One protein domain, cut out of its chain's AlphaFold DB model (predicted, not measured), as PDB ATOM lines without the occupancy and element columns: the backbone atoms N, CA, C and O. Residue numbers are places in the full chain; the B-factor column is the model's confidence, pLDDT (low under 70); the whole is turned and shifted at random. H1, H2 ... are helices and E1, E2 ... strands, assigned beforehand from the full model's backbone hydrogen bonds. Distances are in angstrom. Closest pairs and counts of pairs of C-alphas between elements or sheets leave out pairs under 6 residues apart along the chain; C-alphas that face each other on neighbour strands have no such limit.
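This is residues 2 to 131 of the 137 residues of an uncharacterized protein of Methanothrix sp (UniProt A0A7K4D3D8). A twisted antiparallel sheet of five strands, with H2 packed on one face, makes one end of an elongated domain; at the other end H1 packs on H3 and H4. H4, the longest helix, reaches from there to edge strand E4. The printed part has 130 residues, with four named helices and five named strands in the order H1 H2 E1 E2 E3 H3 H4 E4 E5; the sheet's order is E1 E2 E3 E5 E4. The class is mixed, helices and strands; the whole is compact, radius of gyration of the C-alphas 15.7 A, spans 49 by 25 by 25 A.

H1, residues 2 to 12, begins at C-alpha 2 (-29.030, 2.030, 51.493) and is 15.3 A long. H2 is residues 16 to 29, 19.7 A. E1, 38 to 41, E2, 44 to 50, and E3, 56 to 64, follow; E3 is 25.2 A. H3 is residues 65 to 78, 20.2 A, and H4 88 to 110, 31.3 A. E4 is 113 to 116; E5, 121 to 130, 25.4 A, bends by 52 degrees at residue 127 and ends at C-alpha 130 (-6.539, -1.366, 24.165).

E1, E2 and E3 form a meander, each strand the antiparallel neighbour of the one before: N 39 and O 46 are 2.8 A apart, N 49 and O 58 2.8 A. E3 pairs with E5 (N 124 and O 61, 2.9 A), and E4 and E5 are a hairpin (N 113 and O 125, 2.8 A). E3, H3 H4 and E4 make a split strand-helix-strand unit, two strands running the same way with E5 between them; its crossover is right-handed. H2, H3 and H4 on one face make two layers with the sheet. H2's closest C-alphas to E5 are Arg 29 and Val 128, 5.6 A; H4's to E4 are Arg 107 and Glu 113, 5.6 A. H1 is not on the sheet; it touches H4 at a steep tilt of 59 degrees, closest C-alphas Ala 9 and Leu 102, 4.6 A. H3 touches H1 with residues 71 to 76 alone, closest C-alphas Lys 75 and Ala 8, 5.6 A. In H1, H2, H3 and H4 every O i to N i+4 pair is within hydrogen-bond range.

The C-alphas farthest apart, of Lys 85 and Gln 131, are 50.4 A apart. The printed part has no cut and no long link. Mean pLDDT of the printed part is 93.8; residue 131 is under 70.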
ATOM      1  N   LYS A   2     -30.241   1.887  52.333       84.31
ATOM      2  CA  LYS A   2     -29.030   2.030  51.493       84.31
ATOM      3  C   LYS A   2     -28.022   0.872  51.604       84.31
ATOM      4  O   LYS A   2     -27.558   0.369  50.587       84.31
ATOM      5  N   ASP A   3     -27.753   0.380  52.814       91.44
ATOM      6  CA  ASP A   3     -26.858  -0.776  53.008       91.44
ATOM      7  C   ASP A   3     -27.387  -2.071  52.376       91.44
ATOM      8  O   ASP A   3     -26.606  -2.886  51.890       91.44
ATOM      9  N   LEU A   4     -28.709  -2.270  52.368       93.62
ATOM     10  CA  LEU A   4     -29.329  -3.439  51.743       93.62
ATOM     11  C   LEU A   4     -29.302  -3.327  50.218       93.62
ATOM     12  O   LEU A   4     -29.025  -4.321  49.562       93.62
ATOM     13  N   ILE A   5     -29.489  -2.123  49.667       95.56
ATOM     14  CA  ILE A   5     -29.329  -1.854  48.228       95.56
ATOM     15  C   ILE A   5     -27.905  -2.197  47.786       95.56
ATOM     16  O   ILE A   5     -27.716  -2.953  46.836       95.56
ATOM     17  N   ARG A   6     -26.893  -1.720  48.520       95.88
ATOM     18  CA  ARG A   6     -25.493  -2.046  48.228       95.88
ATOM     19  C   ARG A   6     -25.225  -3.547  48.295       95.88
ATOM     20  O   ARG A   6     -24.533  -4.078  47.431       95.88
ATOM     21  N   LYS A   7     -25.758  -4.240  49.305       96.56
ATOM     22  CA  LYS A   7     -25.632  -5.701  49.412       96.56
ATOM     23  C   LYS A   7     -26.320  -6.416  48.251       96.56
ATOM     24  O   LYS A   7     -25.729  -7.339  47.703       96.56
ATOM     25  N   ALA A   8     -27.511  -5.978  47.846       97.25
ATOM     26  CA  ALA A   8     -28.208  -6.527  46.688       97.25
ATOM     27  C   ALA A   8     -27.364  -6.341  45.423       97.25
ATOM     28  O   ALA A   8     -27.072  -7.321  44.752       97.25
ATOM     29  N   ALA A   9     -26.866  -5.131  45.160       97.31
ATOM     30  CA  ALA A   9     -25.966  -4.850  44.041       97.31
ATOM     31  C   ALA A   9     -24.707  -5.733  44.056       97.31
ATOM     32  O   ALA A   9     -24.316  -6.278  43.027       97.31
ATOM     33  N   GLN A  10     -24.099  -5.947  45.227       96.81
ATOM     34  CA  GLN A  10     -22.965  -6.862  45.379       96.81
ATOM     35  C   GLN A  10     -23.326  -8.320  45.077       96.81
ATOM     36  O   GLN A  10     -22.519  -9.021  44.469       96.81
ATOM     37  N   LEU A  11     -24.503  -8.792  45.495       97.62
ATOM     38  CA  LEU A  11     -24.974 -10.138  45.162       97.62
ATOM     39  C   LEU A  11     -25.248 -10.263  43.663       97.62
ATOM     40  O   LEU A  11     -24.716 -11.173  43.038       97.62
ATOM     41  N   VAL A  12     -25.975  -9.306  43.080       97.75
ATOM     42  CA  VAL A  12     -26.284  -9.286  41.645       97.75
ATOM     43  C   VAL A  12     -25.010  -9.237  40.809       97.75
ATOM     44  O   VAL A  12     -24.884  -9.993  39.858       97.75
ATOM     45  N   SER A  13     -24.000  -8.458  41.203       96.50
ATOM     46  CA  SER A  13     -22.712  -8.421  40.498       96.50
ATOM     47  C   SER A  13     -21.981  -9.774  40.433       96.50
ATOM     48  O   SER A  13     -21.065  -9.931  39.631       96.50
ATOM     49  N   LYS A  14     -22.357 -10.759  41.259       95.81
ATOM     50  CA  LYS A  14     -21.785 -12.117  41.261       95.81
ATOM     51  C   LYS A  14     -22.626 -13.125  40.476       95.81
ATOM     52  O   LYS A  14     -22.262 -14.302  40.420       95.81
ATOM     53  N   GLU A  15     -23.739 -12.690  39.896       97.25
ATOM     54  CA  GLU A  15     -24.646 -13.558  39.155       97.25
ATOM     55  C   GLU A  15     -24.029 -14.090  37.864       97.25
ATOM     56  O   GLU A  15     -22.955 -13.670  37.423       97.25
ATOM     57  N   GLU A  16     -24.676 -15.110  37.301       96.25
ATOM     58  CA  GLU A  16     -24.158 -15.841  36.141       96.25
ATOM     59  C   GLU A  16     -23.865 -14.929  34.944       96.25
ATOM     60  O   GLU A  16     -22.812 -15.091  34.335       96.25
ATOM     61  N   ILE A  17     -24.692 -13.908  34.704       96.12
ATOM     62  CA  ILE A  17     -24.504 -12.906  33.646       96.12
ATOM     63  C   ILE A  17     -23.098 -12.268  33.671       96.12
ATOM     64  O   ILE A  17     -22.381 -12.251  32.668       96.12
ATOM     65  N   PHE A  18     -22.629 -11.825  34.841       97.38
ATOM     66  CA  PHE A  18     -21.316 -11.184  34.975       97.38
ATOM     67  C   PHE A  18     -20.177 -12.201  35.047       97.38
ATOM     68  O   PHE A  18     -19.054 -11.923  34.619       97.38
ATOM     69  N   ARG A  19     -20.442 -13.413  35.549       96.81
ATOM     70  CA  ARG A  19     -19.473 -14.518  35.490       96.81
ATOM     71  C   ARG A  19     -19.218 -14.957  34.047       96.81
ATOM     72  O   ARG A  19     -18.059 -15.175  33.692       96.81
ATOM     73  N   ALA A  20     -20.262 -15.028  33.223       97.12
ATOM     74  CA  ALA A  20     -20.179 -15.320  31.797       97.12
ATOM     75  C   ALA A  20     -19.347 -14.260  31.066       97.12
ATOM     76  O   ALA A  20     -18.398 -14.617  30.365       97.12
ATOM     77  N   LEU A  21     -19.618 -12.975  31.325       97.44
ATOM     78  CA  LEU A  21     -18.851 -11.860  30.764       97.44
ATOM     79  C   LEU A  21     -17.362 -11.957  31.110       97.44
ATOM     80  O   LEU A  21     -16.517 -11.983  30.219       97.44
ATOM     81  N   ASN A  22     -17.028 -12.117  32.394       96.75
ATOM     82  CA  ASN A  22     -15.636 -12.278  32.821       96.75
ATOM     83  C   ASN A  22     -14.959 -13.492  32.171       96.75
ATOM     84  O   ASN A  22     -13.800 -13.411  31.758       96.75
ATOM     85  N   TYR A  23     -15.663 -14.621  32.068       96.50
ATOM     86  CA  TYR A  23     -15.117 -15.832  31.462       96.50
ATOM     87  C   TYR A  23     -14.848 -15.663  29.961       96.50
ATOM     88  O   TYR A  23     -13.780 -16.057  29.485       96.50
ATOM     89  N   ALA A  24     -15.763 -15.034  29.221       96.44
ATOM     90  CA  ALA A  24     -15.555 -14.696  27.816       96.44
ATOM     91  C   ALA A  24     -14.378 -13.731  27.634       96.44
ATOM     92  O   ALA A  24     -13.503 -13.996  26.811       96.44
ATOM     93  N   THR A  25     -14.276 -12.675  28.450       96.44
ATOM     94  CA  THR A  25     -13.130 -11.752  28.402       96.44
ATOM     95  C   THR A  25     -11.811 -12.489  28.620       96.44
ATOM     96  O   THR A  25     -10.838 -12.229  27.915       96.44
ATOM     97  N   LEU A  26     -11.752 -13.442  29.557       95.44
ATOM     98  CA  LEU A  26     -10.550 -14.253  29.777       95.44
ATOM     99  C   LEU A  26     -10.194 -15.107  28.555       95.44
ATOM    100  O   LEU A  26      -9.017 -15.205  28.207       95.44
ATOM    101  N   LYS A  27     -11.185 -15.701  27.879       95.00
ATOM    102  CA  LYS A  27     -10.950 -16.443  26.632       95.00
ATOM    103  C   LYS A  27     -10.444 -15.536  25.513       95.00
ATOM    104  O   LYS A  27      -9.470 -15.901  24.858       95.00
ATOM    105  N   ALA A  28     -11.048 -14.363  25.335       93.81
ATOM    106  CA  ALA A  28     -10.612 -13.381  24.347       93.81
ATOM    107  C   ALA A  28      -9.171 -12.914  24.621       93.81
ATOM    108  O   ALA A  28      -8.333 -12.940  23.725       93.81
ATOM    109  N   ARG A  29      -8.823 -12.618  25.883       92.62
ATOM    110  CA  ARG A  29      -7.445 -12.258  26.284       92.62
ATOM    111  C   ARG A  29      -6.434 -13.369  26.010       92.62
ATOM    112  O   ARG A  29      -5.278 -13.087  25.720       92.62
ATOM    113  N   ALA A  30      -6.863 -14.625  26.100       92.25
ATOM    114  CA  ALA A  30      -6.040 -15.783  25.774       92.25
ATOM    115  C   ALA A  30      -5.943 -16.063  24.259       92.25
ATOM    116  O   ALA A  30      -5.400 -17.102  23.883       92.25
ATOM    117  N   GLY A  31      -6.499 -15.198  23.400       88.81
ATOM    118  CA  GLY A  31      -6.531 -15.384  21.946       88.81
ATOM    119  C   GLY A  31      -7.436 -16.532  21.494       88.81
ATOM    120  O   GLY A  31      -7.252 -17.064  20.406       88.81
ATOM    121  N   ARG A  32      -8.375 -16.966  22.347       91.25
ATOM    122  CA  ARG A  32      -9.303 -18.069  22.052       91.25
ATOM    123  C   ARG A  32     -10.632 -17.609  21.463       91.25
ATOM    124  O   ARG A  32     -11.426 -18.473  21.119       91.25
ATOM    125  N   LEU A  33     -10.873 -16.302  21.432       91.00
ATOM    126  CA  LEU A  33     -12.006 -15.681  20.754       91.00
ATOM    127  C   LEU A  33     -11.479 -14.512  19.928       91.00
ATOM    128  O   LEU A  33     -10.586 -13.797  20.397       91.00
ATOM    129  N   THR A  34     -12.022 -14.325  18.733       89.75
ATOM    130  CA  THR A  34     -11.631 -13.243  17.816       89.75
ATOM    131  C   THR A  34     -12.709 -12.164  17.716       89.75
ATOM    132  O   THR A  34     -13.878 -12.465  17.954       89.75
ATOM    133  N   PRO A  35     -12.362 -10.922  17.335       90.75
ATOM    134  CA  PRO A  35     -13.346  -9.900  16.988       90.75
ATOM    135  C   PRO A  35     -14.449 -10.397  16.046       90.75
ATOM    136  O   PRO A  35     -14.189 -11.159  15.115       90.75
ATOM    137  N   GLY A  36     -15.683  -9.969  16.306       90.31
ATOM    138  CA  GLY A  36     -16.885 -10.375  15.577       90.31
ATOM    139  C   GLY A  36     -17.446 -11.741  15.980       90.31
ATOM    140  O   GLY A  36     -18.523 -12.114  15.518       90.31
ATOM    141  N   GLU A  37     -16.756 -12.496  16.839       93.75
ATOM    142  CA  GLU A  37     -17.246 -13.787  17.308       93.75
ATOM    143  C   GLU A  37     -18.383 -13.611  18.320       93.75
ATOM    144  O   GLU A  37     -18.280 -12.837  19.277       93.75
ATOM    145  N   ILE A  38     -19.456 -14.373  18.108       95.12
ATOM    146  CA  ILE A  38     -20.577 -14.501  19.036       95.12
ATOM    147  C   ILE A  38     -20.432 -15.837  19.759       95.12
ATOM    148  O   ILE A  38     -20.359 -16.896  19.132       95.12
ATOM    149  N   ILE A  39     -20.403 -15.795  21.087       94.75
ATOM    150  CA  ILE A  39     -20.301 -16.969  21.948       94.75
ATOM    151  C   ILE A  39     -21.471 -17.020  22.919       94.75
ATOM    152  O   ILE A  39     -21.848 -16.023  23.525       94.75
ATOM    153  N   ARG A  40     -21.994 -18.226  23.136       96.38
ATOM    154  CA  ARG A  40     -22.977 -18.490  24.182       96.38
ATOM    155  C   ARG A  40     -22.312 -19.108  25.410       96.38
ATOM    156  O   ARG A  40     -21.603 -20.111  25.295       96.38
ATOM    157  N   ILE A  41     -22.544 -18.534  26.590       94.12
ATOM    158  CA  ILE A  41     -22.115 -19.085  27.883       94.12
ATOM    159  C   ILE A  41     -23.344 -19.169  28.786       94.12
ATOM    160  O   ILE A  41     -23.889 -18.148  29.194       94.12
ATOM    161  N   GLY A  42     -23.774 -20.396  29.088       93.00
ATOM    162  CA  GLY A  42     -25.059 -20.621  29.749       93.00
ATOM    163  C   GLY A  42     -26.203 -20.162  28.845       93.00
ATOM    164  O   GLY A  42     -26.308 -20.586  27.687       93.00
ATOM    165  N   GLU A  43     -27.043 -19.275  29.360       94.69
ATOM    166  CA  GLU A  43     -28.156 -18.689  28.605       94.69
ATOM    167  C   GLU A  43     -27.791 -17.383  27.893       94.69
ATOM    168  O   GLU A  43     -28.547 -16.944  27.034       94.69
ATOM    169  N   PHE A  44     -26.610 -16.829  28.174       96.62
ATOM    170  CA  PHE A  44     -26.194 -15.508  27.715       96.62
ATOM    171  C   PHE A  44     -25.449 -15.564  26.387       96.62
ATOM    172  O   PHE A  44     -24.546 -16.392  26.205       96.62
ATOM    173  N   GLU A  45     -25.791 -14.650  25.485       97.12
ATOM    174  CA  GLU A  45     -25.081 -14.415  24.232       97.12
ATOM    175  C   GLU A  45     -24.120 -13.234  24.394       97.12
ATOM    176  O   GLU A  45     -24.500 -12.155  24.840       97.12
ATOM    177  N   LEU A  46     -22.850 -13.444  24.054       97.19
ATOM    178  CA  LEU A  46     -21.800 -12.447  24.182       97.19
ATOM    179  C   LEU A  46     -21.126 -12.239  22.838       97.19
ATOM    180  O   LEU A  46     -20.862 -13.200  22.116       97.19
ATOM    181  N   VAL A  47     -20.778 -10.995  22.544       96.50
ATOM    182  CA  VAL A  47     -20.051 -10.622  21.333       96.50
ATOM    183  C   VAL A  47     -18.677 -10.083  21.698       96.50
ATOM    184  O   VAL A  47     -18.526  -9.299  22.638       96.50
ATOM    185  N   VAL A  48     -17.658 -10.511  20.961       95.50
ATOM    186  CA  VAL A  48     -16.346  -9.863  20.984       95.50
ATOM    187  C   VAL A  48     -16.402  -8.691  20.011       95.50
ATOM    188  O   VAL A  48     -16.323  -8.877  18.799       95.50
ATOM    189  N   ALA A  49     -16.586  -7.488  20.538       92.75
ATOM    190  CA  ALA A  49     -16.654  -6.266  19.756       92.75
ATOM    191  C   ALA A  49     -15.254  -5.663  19.594       92.75
ATOM    192  O   ALA A  49     -14.484  -5.594  20.552       92.75
ATOM    193  N   GLU A  50     -14.941  -5.219  18.385       91.25
ATOM    194  CA  GLU A  50     -13.785  -4.376  18.088       91.25
ATOM    195  C   GLU A  50     -14.303  -2.990  17.713       91.25
ATOM    196  O   GLU A  50     -15.359  -2.878  17.085       91.25
ATOM    197  N   ASP A  51     -13.612  -1.940  18.156       85.31
ATOM    198  CA  ASP A  51     -13.970  -0.585  17.747       85.31
ATOM    199  C   ASP A  51     -13.753  -0.369  16.242       85.31
ATOM    200  O   ASP A  51     -13.016  -1.097  15.577       85.31
ATOM    201  N   ASP A  52     -14.379   0.674  15.698       78.38
ATOM    202  CA  ASP A  52     -14.349   0.966  14.258       78.38
ATOM    203  C   ASP A  52     -12.933   1.210  13.696       78.38
ATOM    204  O   ASP A  52     -12.743   1.255  12.479       78.38
ATOM    205  N   VAL A  53     -11.937   1.418  14.564       77.44
ATOM    206  CA  VAL A  53     -10.552   1.745  14.198       77.44
ATOM    207  C   VAL A  53      -9.609   0.547  14.411       77.44
ATOM    208  O   VAL A  53      -8.438   0.623  14.042       77.44
ATOM    209  N   GLY A  54     -10.095  -0.567  14.969       74.69
ATOM    210  CA  GLY A  54      -9.292  -1.745  15.308       74.69
ATOM    211  C   GLY A  54      -8.343  -1.546  16.497       74.69
ATOM    212  O   GLY A  54      -7.404  -2.322  16.680       74.69
ATOM    213  N   GLU A  55      -8.525  -0.488  17.293       81.50
ATOM    214  CA  GLU A  55      -7.604  -0.104  18.372       81.50
ATOM    215  C   GLU A  55      -7.988  -0.728  19.725       81.50
ATOM    216  O   GLU A  55      -7.139  -0.867  20.616       81.50
ATOM    217  N   SER A  56      -9.243  -1.135  19.912       86.75
ATOM    218  CA  SER A  56      -9.701  -1.761  21.150       86.75
ATOM    219  C   SER A  56     -10.676  -2.900  20.914       86.75
ATOM    220  O   SER A  56     -11.503  -2.865  20.007       86.75
ATOM    221  N   VAL A  57     -10.560  -3.920  21.767       92.31
ATOM    222  CA  VAL A  57     -11.461  -5.070  21.784       92.31
ATOM    223  C   VAL A  57     -12.082  -5.188  23.161       92.31
ATOM    224  O   VAL A  57     -11.390  -5.143  24.184       92.31
ATOM    225  N   ALA A  58     -13.390  -5.397  23.183       95.12
ATOM    226  CA  ALA A  58     -14.167  -5.651  24.377       95.12
ATOM    227  C   ALA A  58     -15.058  -6.877  24.182       95.12
ATOM    228  O   ALA A  58     -15.370  -7.284  23.067       95.12
ATOM    229  N   VAL A  59     -15.467  -7.484  25.289       96.94
ATOM    230  CA  VAL A  59     -16.592  -8.416  25.273       96.94
ATOM    231  C   VAL A  59     -17.810  -7.665  25.767       96.94
ATOM    232  O   VAL A  59     -17.735  -6.986  26.793       96.94
ATOM    233  N   GLN A  60     -18.911  -7.800  25.045       96.62
ATOM    234  CA  GLN A  60     -20.187  -7.197  25.381       96.62
ATOM    235  C   GLN A  60     -21.242  -8.279  25.570       96.62
ATOM    236  O   GLN A  60     -21.228  -9.317  24.910       96.62
ATOM    237  N   ILE A  61     -22.175  -7.994  26.463       96.31
ATOM    238  CA  ILE A  61     -23.440  -8.701  26.603       96.31
ATOM    239  C   ILE A  61     -24.555  -7.655  26.603       96.31
ATOM    240  O   ILE A  61     -24.417  -6.599  27.231       96.31
ATOM    241  N   ILE A  62     -25.630  -7.929  25.868       95.50
ATOM    242  CA  ILE A  62     -26.794  -7.050  25.752       95.50
ATOM    243  C   ILE A  62     -27.995  -7.828  26.273       95.50
ATOM    244  O   ILE A  62     -28.360  -8.840  25.691       95.50
ATOM    245  N   GLU A  63     -28.600  -7.347  27.353       96.00
ATOM    246  CA  GLU A  63     -29.751  -7.996  27.984       96.00
ATOM    247  C   GLU A  63     -30.872  -6.995  28.226       96.00
ATOM    248  O   GLU A  63     -30.635  -5.789  28.360       96.00
ATOM    249  N   GLU A  64     -32.099  -7.497  28.334       95.88
ATOM    250  CA  GLU A  64     -33.219  -6.665  28.751       95.88
ATOM    251  C   GLU A  64     -32.991  -6.136  30.170       95.88
ATOM    252  O   GLU A  64     -32.538  -6.844  31.076       95.88
ATOM    253  N   ARG A  65     -33.360  -4.874  30.402       95.38
ATOM    254  CA  ARG A  65     -33.327  -4.295  31.746       95.38
ATOM    255  C   ARG A  65     -34.174  -5.107  32.732       95.38
ATOM    256  O   ARG A  65     -33.737  -5.296  33.866       95.38
ATOM    257  N   SER A  66     -35.328  -5.606  32.285       96.00
ATOM    258  CA  SER A  66     -36.271  -6.442  33.046       96.00
ATOM    259  C   SER A  66     -35.583  -7.634  33.724       96.00
ATOM    260  O   SER A  66     -35.793  -7.868  34.911       96.00
ATOM    261  N   LEU A  67     -34.675  -8.315  33.022       96.06
ATOM    262  CA  LEU A  67     -33.910  -9.441  33.554       96.06
ATOM    263  C   LEU A  67     -33.096  -9.037  34.789       96.06
ATOM    264  O   LEU A  67     -33.115  -9.710  35.820       96.06
ATOM    265  N   VAL A  68     -32.375  -7.919  34.702       96.50
ATOM    266  CA  VAL A  68     -31.542  -7.425  35.810       96.50
ATOM    267  C   VAL A  68     -32.416  -6.952  36.970       96.50
ATOM    268  O   VAL A  68     -32.065  -7.169  38.132       96.50
ATOM    269  N   GLU A  69     -33.565  -6.350  36.670       97.06
ATOM    270  CA  GLU A  69     -34.561  -5.950  37.665       97.06
ATOM    271  C   GLU A  69     -35.140  -7.155  38.417       97.06
ATOM    272  O   GLU A  69     -35.229  -7.124  39.647       97.06
ATOM    273  N   ASP A  70     -35.465  -8.240  37.717       97.25
ATOM    274  CA  ASP A  70     -35.990  -9.469  38.315       97.25
ATOM    275  C   ASP A  70     -34.960 -10.145  39.222       97.25
ATOM    276  O   ASP A  70     -35.274 -10.529  40.357       97.25
ATOM    277  N   ILE A  71     -33.702 -10.209  38.779       97.56
ATOM    278  CA  ILE A  71     -32.584 -10.688  39.596       97.56
ATOM    279  C   ILE A  71     -32.425  -9.799  40.842       97.56
ATOM    280  O   ILE A  71     -32.290 -10.309  41.958       97.56
ATOM    281  N   ALA A  72     -32.487  -8.472  40.691       97.31
ATOM    282  CA  ALA A  72     -32.388  -7.533  41.808       97.31
ATOM    283  C   ALA A  72     -33.500  -7.749  42.842       97.31
ATOM    284  O   ALA A  72     -33.229  -7.788  44.046       97.31
ATOM    285  N   MET A  73     -34.735  -7.950  42.381       97.31
ATOM    286  CA  MET A  73     -35.889  -8.229  43.236       97.31
ATOM    287  C   MET A  73     -35.758  -9.574  43.950       97.31
ATOM    288  O   MET A  73     -36.060  -9.669  45.142       97.31
ATOM    289  N   ALA A  74     -35.255 -10.609  43.272       97.19
ATOM    290  CA  ALA A  74     -34.946 -11.886  43.905       97.19
ATOM    291  C   ALA A  74     -33.907 -11.721  45.029       97.19
ATOM    292  O   ALA A  74     -34.127 -12.199  46.144       97.19
ATOM    293  N   LYS A  75     -32.832 -10.954  44.800       97.25
ATOM    294  CA  LYS A  75     -31.813 -10.681  45.832       97.25
ATOM    295  C   LYS A  75     -32.312  -9.809  46.970       97.25
ATOM    296  O   LYS A  75     -31.914 -10.022  48.113       97.25
ATOM    297  N   ALA A  76     -33.207  -8.866  46.700       95.81
ATOM    298  CA  ALA A  76     -33.870  -8.107  47.750       95.81
ATOM    299  C   ALA A  76     -34.647  -9.041  48.699       95.81
ATOM    300  O   ALA A  76     -34.503  -8.918  49.918       95.81
ATOM    301  N   ARG A  77     -35.387 -10.021  48.158       96.25
ATOM    302  CA  ARG A  77     -36.102 -11.035  48.958       96.25
ATOM    303  C   ARG A  77     -35.158 -11.911  49.775       96.25
ATOM    304  O   ARG A  77     -35.401 -12.117  50.960       96.25
ATOM    305  N   GLU A  78     -34.056 -12.375  49.183       96.06
ATOM    306  CA  GLU A  78     -33.018 -13.137  49.901       96.06
ATOM    307  C   GLU A  78     -32.438 -12.351  51.093       96.06
ATOM    308  O   GLU A  78     -32.075 -12.933  52.114       96.06
ATOM    309  N   LEU A  79     -32.390 -11.019  50.992       96.25
ATOM    310  CA  LEU A  79     -31.948 -10.116  52.057       96.25
ATOM    311  C   LEU A  79     -33.045  -9.773  53.084       96.25
ATOM    312  O   LEU A  79     -32.811  -8.946  53.967       96.25
ATOM    313  N   GLY A  80     -34.223 -10.396  52.991       94.50
ATOM    314  CA  GLY A  80     -35.345 -10.199  53.911       94.50
ATOM    315  C   GLY A  80     -36.200  -8.964  53.623       94.50
ATOM    316  O   GLY A  80     -36.997  -8.570  54.474       94.50
ATOM    317  N   LEU A  81     -36.043  -8.335  52.453       93.69
ATOM    318  CA  LEU A  81     -36.987  -7.322  51.980       93.69
ATOM    319  C   LEU A  81     -38.244  -8.004  51.422       93.69
ATOM    320  O   LEU A  81     -38.196  -9.156  50.997       93.69
ATOM    321  N   ALA A  82     -39.355  -7.272  51.384       93.94
ATOM    322  CA  ALA A  82     -40.623  -7.733  50.817       93.94
ATOM    323  C   ALA A  82     -41.054  -6.805  49.666       93.94
ATOM    324  O   ALA A  82     -41.954  -5.986  49.870       93.94
ATOM    325  N   PRO A  83     -40.406  -6.870  48.482       91.75
ATOM    326  CA  PRO A  83     -40.687  -5.953  47.375       91.75
ATOM    327  C   PRO A  83     -42.138  -5.970  46.893       91.75
ATOM    328  O   PRO A  83     -42.630  -4.981  46.370       91.75
ATOM    329  N   GLU A  84     -42.848  -7.079  47.092       92.44
ATOM    330  CA  GLU A  84     -44.274  -7.220  46.789       92.44
ATOM    331  C   GLU A  84     -45.196  -6.348  47.656       92.44
ATOM    332  O   GLU A  84     -46.373  -6.208  47.335       92.44
ATOM    333  N   LYS A  85     -44.682  -5.785  48.755       95.56
ATOM    334  CA  LYS A  85     -45.411  -4.851  49.625       95.56
ATOM    335  C   LYS A  85     -45.061  -3.391  49.354       95.56
ATOM    336  O   LYS A  85     -45.617  -2.524  50.021       95.56
ATOM    337  N   TRP A  86     -44.113  -3.131  48.457       95.38
ATOM    338  CA  TRP A  86     -43.728  -1.773  48.108       95.38
ATOM    339  C   TRP A  86     -44.777  -1.140  47.212       95.38
ATOM    340  O   TRP A  86     -45.275  -1.765  46.272       95.38
ATOM    341  N   GLU A  87     -45.055   0.127  47.482       96.50
ATOM    342  CA  GLU A  87     -45.752   0.977  46.529       96.50
ATOM    343  C   GLU A  87     -44.888   1.152  45.274       96.50
ATOM    344  O   GLU A  87     -43.654   1.056  45.314       96.50
ATOM    345  N   GLU A  88     -45.525   1.448  44.145       95.12
ATOM    346  CA  GLU A  88     -44.824   1.613  42.868       95.12
ATOM    347  C   GLU A  88     -43.715   2.676  42.949       95.12
ATOM    348  O   GLU A  88     -42.604   2.459  42.463       95.12
ATOM    349  N   SER A  89     -43.971   3.788  43.642       95.19
ATOM    350  CA  SER A  89     -42.989   4.856  43.853       95.19
ATOM    351  C   SER A  89     -41.765   4.397  44.653       95.19
ATOM    352  O   SER A  89     -40.640   4.722  44.276       95.19
ATOM    353  N   GLU A  90     -41.963   3.601  45.709       95.12
ATOM    354  CA  GLU A  90     -40.873   3.027  46.509       95.12
ATOM    355  C   GLU A  90     -40.048   2.047  45.668       95.12
ATOM    356  O   GLU A  90     -38.815   2.093  45.685       95.12
ATOM    357  N   ARG A  91     -40.710   1.201  44.868       94.69
ATOM    358  CA  ARG A  91     -40.028   0.264  43.968       94.69
ATOM    359  C   ARG A  91     -39.182   0.994  42.924       94.69
ATOM    360  O   ARG A  91     -38.045   0.582  42.685       94.69
ATOM    361  N   ILE A  92     -39.702   2.069  42.328       95.00
ATOM    362  CA  ILE A  92     -38.978   2.893  41.346       95.00
ATOM    363  C   ILE A  92     -37.751   3.552  41.989       95.00
ATOM    364  O   ILE A  92     -36.650   3.464  41.438       95.00
ATOM    365  N   GLU A  93     -37.908   4.174  43.161       95.62
ATOM    366  CA  GLU A  93     -36.804   4.829  43.875       95.62
ATOM    367  C   GLU A  93     -35.713   3.824  44.275       95.62
ATOM    368  O   GLU A  93     -34.510   4.068  44.090       95.62
ATOM    369  N   TRP A  94     -36.134   2.662  44.777       96.94
ATOM    370  CA  TRP A  94     -35.229   1.581  45.133       96.94
ATOM    371  C   TRP A  94     -34.466   1.079  43.908       96.94
ATOM    372  O   TRP A  94     -33.244   0.933  43.973       96.94
ATOM    373  N   MET A  95     -35.151   0.872  42.779       97.00
ATOM    374  CA  MET A  95     -34.536   0.374  41.549       97.00
ATOM    375  C   MET A  95     -33.529   1.366  40.964       97.00
ATOM    376  O   MET A  95     -32.426   0.978  40.577       97.00
ATOM    377  N   ALA A  96     -33.863   2.657  40.948       96.00
ATOM    378  CA  ALA A  96     -32.942   3.702  40.511       96.00
ATOM    379  C   ALA A  96     -31.659   3.704  41.360       96.00
ATOM    380  O   ALA A  96     -30.550   3.719  40.822       96.00
ATOM    381  N   SER A  97     -31.804   3.606  42.683       97.31
ATOM    382  CA  SER A  97     -30.674   3.528  43.616       97.31
ATOM    383  C   SER A  97     -29.859   2.243  43.449       97.31
ATOM    384  O   SER A  97     -28.630   2.264  43.527       97.31
ATOM    385  N   PHE A  98     -30.533   1.119  43.197       97.81
ATOM    386  CA  PHE A  98     -29.902  -0.169  42.936       97.81
ATOM    387  C   PHE A  98     -29.020  -0.128  41.691       97.81
ATOM    388  O   PHE A  98     -27.868  -0.546  41.771       97.81
ATOM    389  N   PHE A  99     -29.501   0.415  40.570       97.31
ATOM    390  CA  PHE A  99     -28.703   0.483  39.343       97.31
ATOM    391  C   PHE A  99     -27.452   1.351  39.495       97.31
ATOM    392  O   PHE A  99     -26.410   1.012  38.933       97.31
ATOM    393  N   ILE A 100     -27.519   2.426  40.288       96.81
ATOM    394  CA  ILE A 100     -26.345   3.246  40.618       96.81
ATOM    395  C   ILE A 100     -25.307   2.402  41.370       96.81
ATOM    396  O   ILE A 100     -24.160   2.304  40.939       96.81
ATOM    397  N   GLU A 101     -25.709   1.731  42.454       97.62
ATOM    398  CA  GLU A 101     -24.787   0.906  43.245       97.62
ATOM    399  C   GLU A 101     -24.300  -0.331  42.461       97.62
ATOM    400  O   GLU A 101     -23.162  -0.762  42.649       97.62
ATOM    401  N   LEU A 102     -25.113  -0.910  41.570       97.88
ATOM    402  CA  LEU A 102     -24.701  -2.017  40.700       97.88
ATOM    403  C   LEU A 102     -23.614  -1.566  39.729       97.88
ATOM    404  O   LEU A 102     -22.557  -2.195  39.683       97.88
ATOM    405  N   ARG A 103     -23.836  -0.459  39.013       97.25
ATOM    406  CA  ARG A 103     -22.849   0.115  38.093       97.25
ATOM    407  C   ARG A 103     -21.534   0.418  38.811       97.25
ATOM    408  O   ARG A 103     -20.469   0.054  38.319       97.25
ATOM    409  N   ASP A 104     -21.605   1.017  39.996       96.69
ATOM    410  CA  ASP A 104     -20.419   1.326  40.797       96.69
ATOM    411  C   ASP A 104     -19.669   0.061  41.235       96.69
ATOM    412  O   ASP A 104     -18.437   0.018  41.173       96.69
ATOM    413  N   ASN A 105     -20.385  -0.990  41.654       95.56
ATOM    414  CA  ASN A 105     -19.766  -2.261  42.034       95.56
ATOM    415  C   ASN A 105     -19.110  -2.960  40.835       95.56
ATOM    416  O   ASN A 105     -17.974  -3.421  40.956       95.56
ATOM    417  N   LEU A 106     -19.802  -3.022  39.697       97.56
ATOM    418  CA  LEU A 106     -19.299  -3.629  38.464       97.56
ATOM    419  C   LEU A 106     -18.038  -2.918  37.977       97.56
ATOM    420  O   LEU A 106     -17.005  -3.565  37.797       97.56
ATOM    421  N   ARG A 107     -18.070  -1.584  37.883       97.06
ATOM    422  CA  ARG A 107     -16.910  -0.800  37.454       97.06
ATOM    423  C   ARG A 107     -15.736  -0.962  38.412       97.06
ATOM    424  O   ARG A 107     -14.620  -1.243  37.991       97.06
ATOM    425  N   ARG A 108     -15.972  -0.804  39.717       95.06
ATOM    426  CA  ARG A 108     -14.895  -0.784  40.719       95.06
ATOM    427  C   ARG A 108     -14.211  -2.134  40.899       95.06
ATOM    428  O   ARG A 108     -12.999  -2.168  41.096       95.06
ATOM    429  N   TRP A 109     -14.979  -3.218  40.928       94.00
ATOM    430  CA  TRP A 109     -14.458  -4.526  41.339       94.00
ATOM    431  C   TRP A 109     -14.229  -5.479  40.183       94.00
ATOM    432  O   TRP A 109     -13.436  -6.408  40.315       94.00
ATOM    433  N   GLN A 110     -14.926  -5.266  39.073       94.06
ATOM    434  CA  GLN A 110     -14.871  -6.154  37.927       94.06
ATOM    435  C   GLN A 110     -14.480  -5.432  36.653       94.06
ATOM    436  O   GLN A 110     -14.331  -6.123  35.656       94.06
ATOM    437  N   ASP A 111     -14.259  -4.110  36.665       95.69
ATOM    438  CA  ASP A 111     -13.885  -3.343  35.471       95.69
ATOM    439  C   ASP A 111     -14.852  -3.652  34.309       95.69
ATOM    440  O   ASP A 111     -14.445  -4.016  33.208       95.69
ATOM    441  N   ILE A 112     -16.148  -3.657  34.649       97.44
ATOM    442  CA  ILE A 112     -17.277  -3.814  33.732       97.44
ATOM    443  C   ILE A 112     -17.977  -2.460  33.651       97.44
ATOM    444  O   ILE A 112     -18.432  -1.933  34.671       97.44
ATOM    445  N   GLU A 113     -18.079  -1.915  32.446       96.56
ATOM    446  CA  GLU A 113     -18.868  -0.724  32.162       96.56
ATOM    447  C   GLU A 113     -20.318  -1.103  31.852       96.56
ATOM    448  O   GLU A 113     -20.630  -2.216  31.426       96.56
ATOM    449  N   THR A 114     -21.236  -0.180  32.131       96.38
ATOM    450  CA  THR A 114     -22.673  -0.368  31.902       96.38
ATOM    451  C   THR A 114     -23.209   0.811  31.114       96.38
ATOM    452  O   THR A 114     -23.057   1.964  31.531       96.38
ATOM    453  N   HIS A 115     -23.872   0.510  30.005       93.62
ATOM    454  CA  HIS A 115     -24.438   1.478  29.080       93.62
ATOM    455  C   HIS A 115     -25.912   1.173  28.828       93.62
ATOM    456  O   HIS A 115     -26.362   0.033  28.950       93.62
ATOM    457  N   GLN A 116     -26.665   2.205  28.462       90.94
ATOM    458  CA  GLN A 116     -27.997   2.009  27.912       90.94
ATOM    459  C   GLN A 116     -27.854   1.489  26.479       90.94
ATOM    460  O   GLN A 116     -27.167   2.109  25.665       90.94
ATOM    461  N   GLY A 117     -28.471   0.344  26.201       82.06
ATOM    462  CA  GLY A 117     -28.558  -0.229  24.865       82.06
ATOM    463  C   GLY A 117     -29.776   0.298  24.095       82.06
ATOM    464  O   GLY A 117     -30.534   1.127  24.604       82.06
ATOM    465  N   PRO A 118     -29.994  -0.176  22.859       78.00
ATOM    466  CA  PRO A 118     -31.193   0.148  22.091       78.00
ATOM    467  C   PRO A 118     -32.471  -0.291  22.823       78.00
ATOM    468  O   PRO A 118     -32.547  -1.413  23.321       78.00
ATOM    469  N   GLY A 119     -33.488   0.575  22.851       89.00
ATOM    470  CA  GLY A 119     -34.756   0.291  23.528       89.00
ATOM    471  C   GLY A 119     -34.614   0.257  25.053       89.00
ATOM    472  O   GLY A 119     -34.073   1.187  25.650       89.00
ATOM    473  N   GLU A 120     -35.114  -0.812  25.673       90.00
ATOM    474  CA  GLU A 120     -35.056  -1.038  27.128       90.00
ATOM    475  C   GLU A 120     -33.903  -1.971  27.536       90.00
ATOM    476  O   GLU A 120     -33.908  -2.547  28.623       90.00
ATOM    477  N   ASN A 121     -32.893  -2.120  26.676       94.19
ATOM    478  CA  ASN A 121     -31.755  -2.998  26.927       94.19
ATOM    479  C   ASN A 121     -30.634  -2.302  27.707       94.19
ATOM    480  O   ASN A 121     -30.459  -1.079  27.672       94.19
ATOM    481  N   LEU A 122     -29.822  -3.112  28.376       95.81
ATOM    482  CA  LEU A 122     -28.566  -2.728  28.998       95.81
ATOM    483  C   LEU A 122     -27.422  -3.446  28.294       95.81
ATOM    484  O   LEU A 122     -27.486  -4.651  28.057       95.81
ATOM    485  N   THR A 123     -26.356  -2.708  28.013       96.06
ATOM    486  CA  THR A 123     -25.098  -3.276  27.531       96.06
ATOM    487  C   THR A 123     -24.105  -3.294  28.680       96.06
ATOM    488  O   THR A 123     -23.805  -2.246  29.262       96.06
ATOM    489  N   PHE A 124     -23.571  -4.471  28.993       97.06
ATOM    490  CA  PHE A 124     -22.446  -4.620  29.908       97.06
ATOM    491  C   PHE A 124     -21.199  -4.960  29.108       97.06
ATOM    492  O   PHE A 124     -21.197  -5.901  28.317       97.06
ATOM    493  N   GLU A 125     -20.141  -4.192  29.318       96.44
ATOM    494  CA  GLU A 125     -18.920  -4.287  28.530       96.44
ATOM    495  C   GLU A 125     -17.714  -4.505  29.430       96.44
ATOM    496  O   GLU A 125     -17.578  -3.878  30.481       96.44
ATOM    497  N   LYS A 126     -16.799  -5.368  28.988       96.62
ATOM    498  CA  LYS A 126     -15.498  -5.533  29.620       96.62
ATOM    499  C   LYS A 126     -14.371  -5.527  28.596       96.62
ATOM    500  O   LYS A 126     -14.306  -6.394  27.722       96.62
ATOM    501  N   ALA A 127     -13.427  -4.604  28.770       94.19
ATOM    502  CA  ALA A 127     -12.273  -4.471  27.890       94.19
ATOM    503  C   ALA A 127     -11.363  -5.718  27.920       94.19
ATOM    504  O   ALA A 127     -10.951  -6.213  28.980       94.19
ATOM    505  N   VAL A 128     -10.999  -6.205  26.735       92.94
ATOM    506  CA  VAL A 128     -10.014  -7.274  26.525       92.94
ATOM    507  C   VAL A 128      -8.622  -6.655  26.481       92.94
ATOM    508  O   VAL A 128      -7.795  -6.983  27.336       92.94
ATOM    509  N   TYR A 129      -8.399  -5.732  25.541       85.88
ATOM    510  CA  TYR A 129      -7.198  -4.909  25.412       85.88
ATOM    511  C   TYR A 129      -7.519  -3.570  24.739       85.88
ATOM    512  O   TYR A 129      -8.514  -3.425  24.032       85.88
ATOM    513  N   LYS A 130      -6.620  -2.607  24.932       71.94
ATOM    514  CA  LYS A 130      -6.539  -1.366  24.165       71.94
ATOM    515  C   LYS A 130      -5.120  -1.293  23.618       71.94
ATOM    516  O   LYS A 130      -4.181  -1.345  24.417       71.94
ATOM    517  N   GLN A 131      -4.937  -1.241  22.301       57.72
ATOM    518  CA  GLN A 131      -3.618  -0.970  21.741       57.72
ATOM    519  C   GLN A 131      -3.186   0.407  22.246       57.72
ATOM    520  O   GLN A 131      -3.794   1.432  21.944       57.72
TER     521      GLN A 131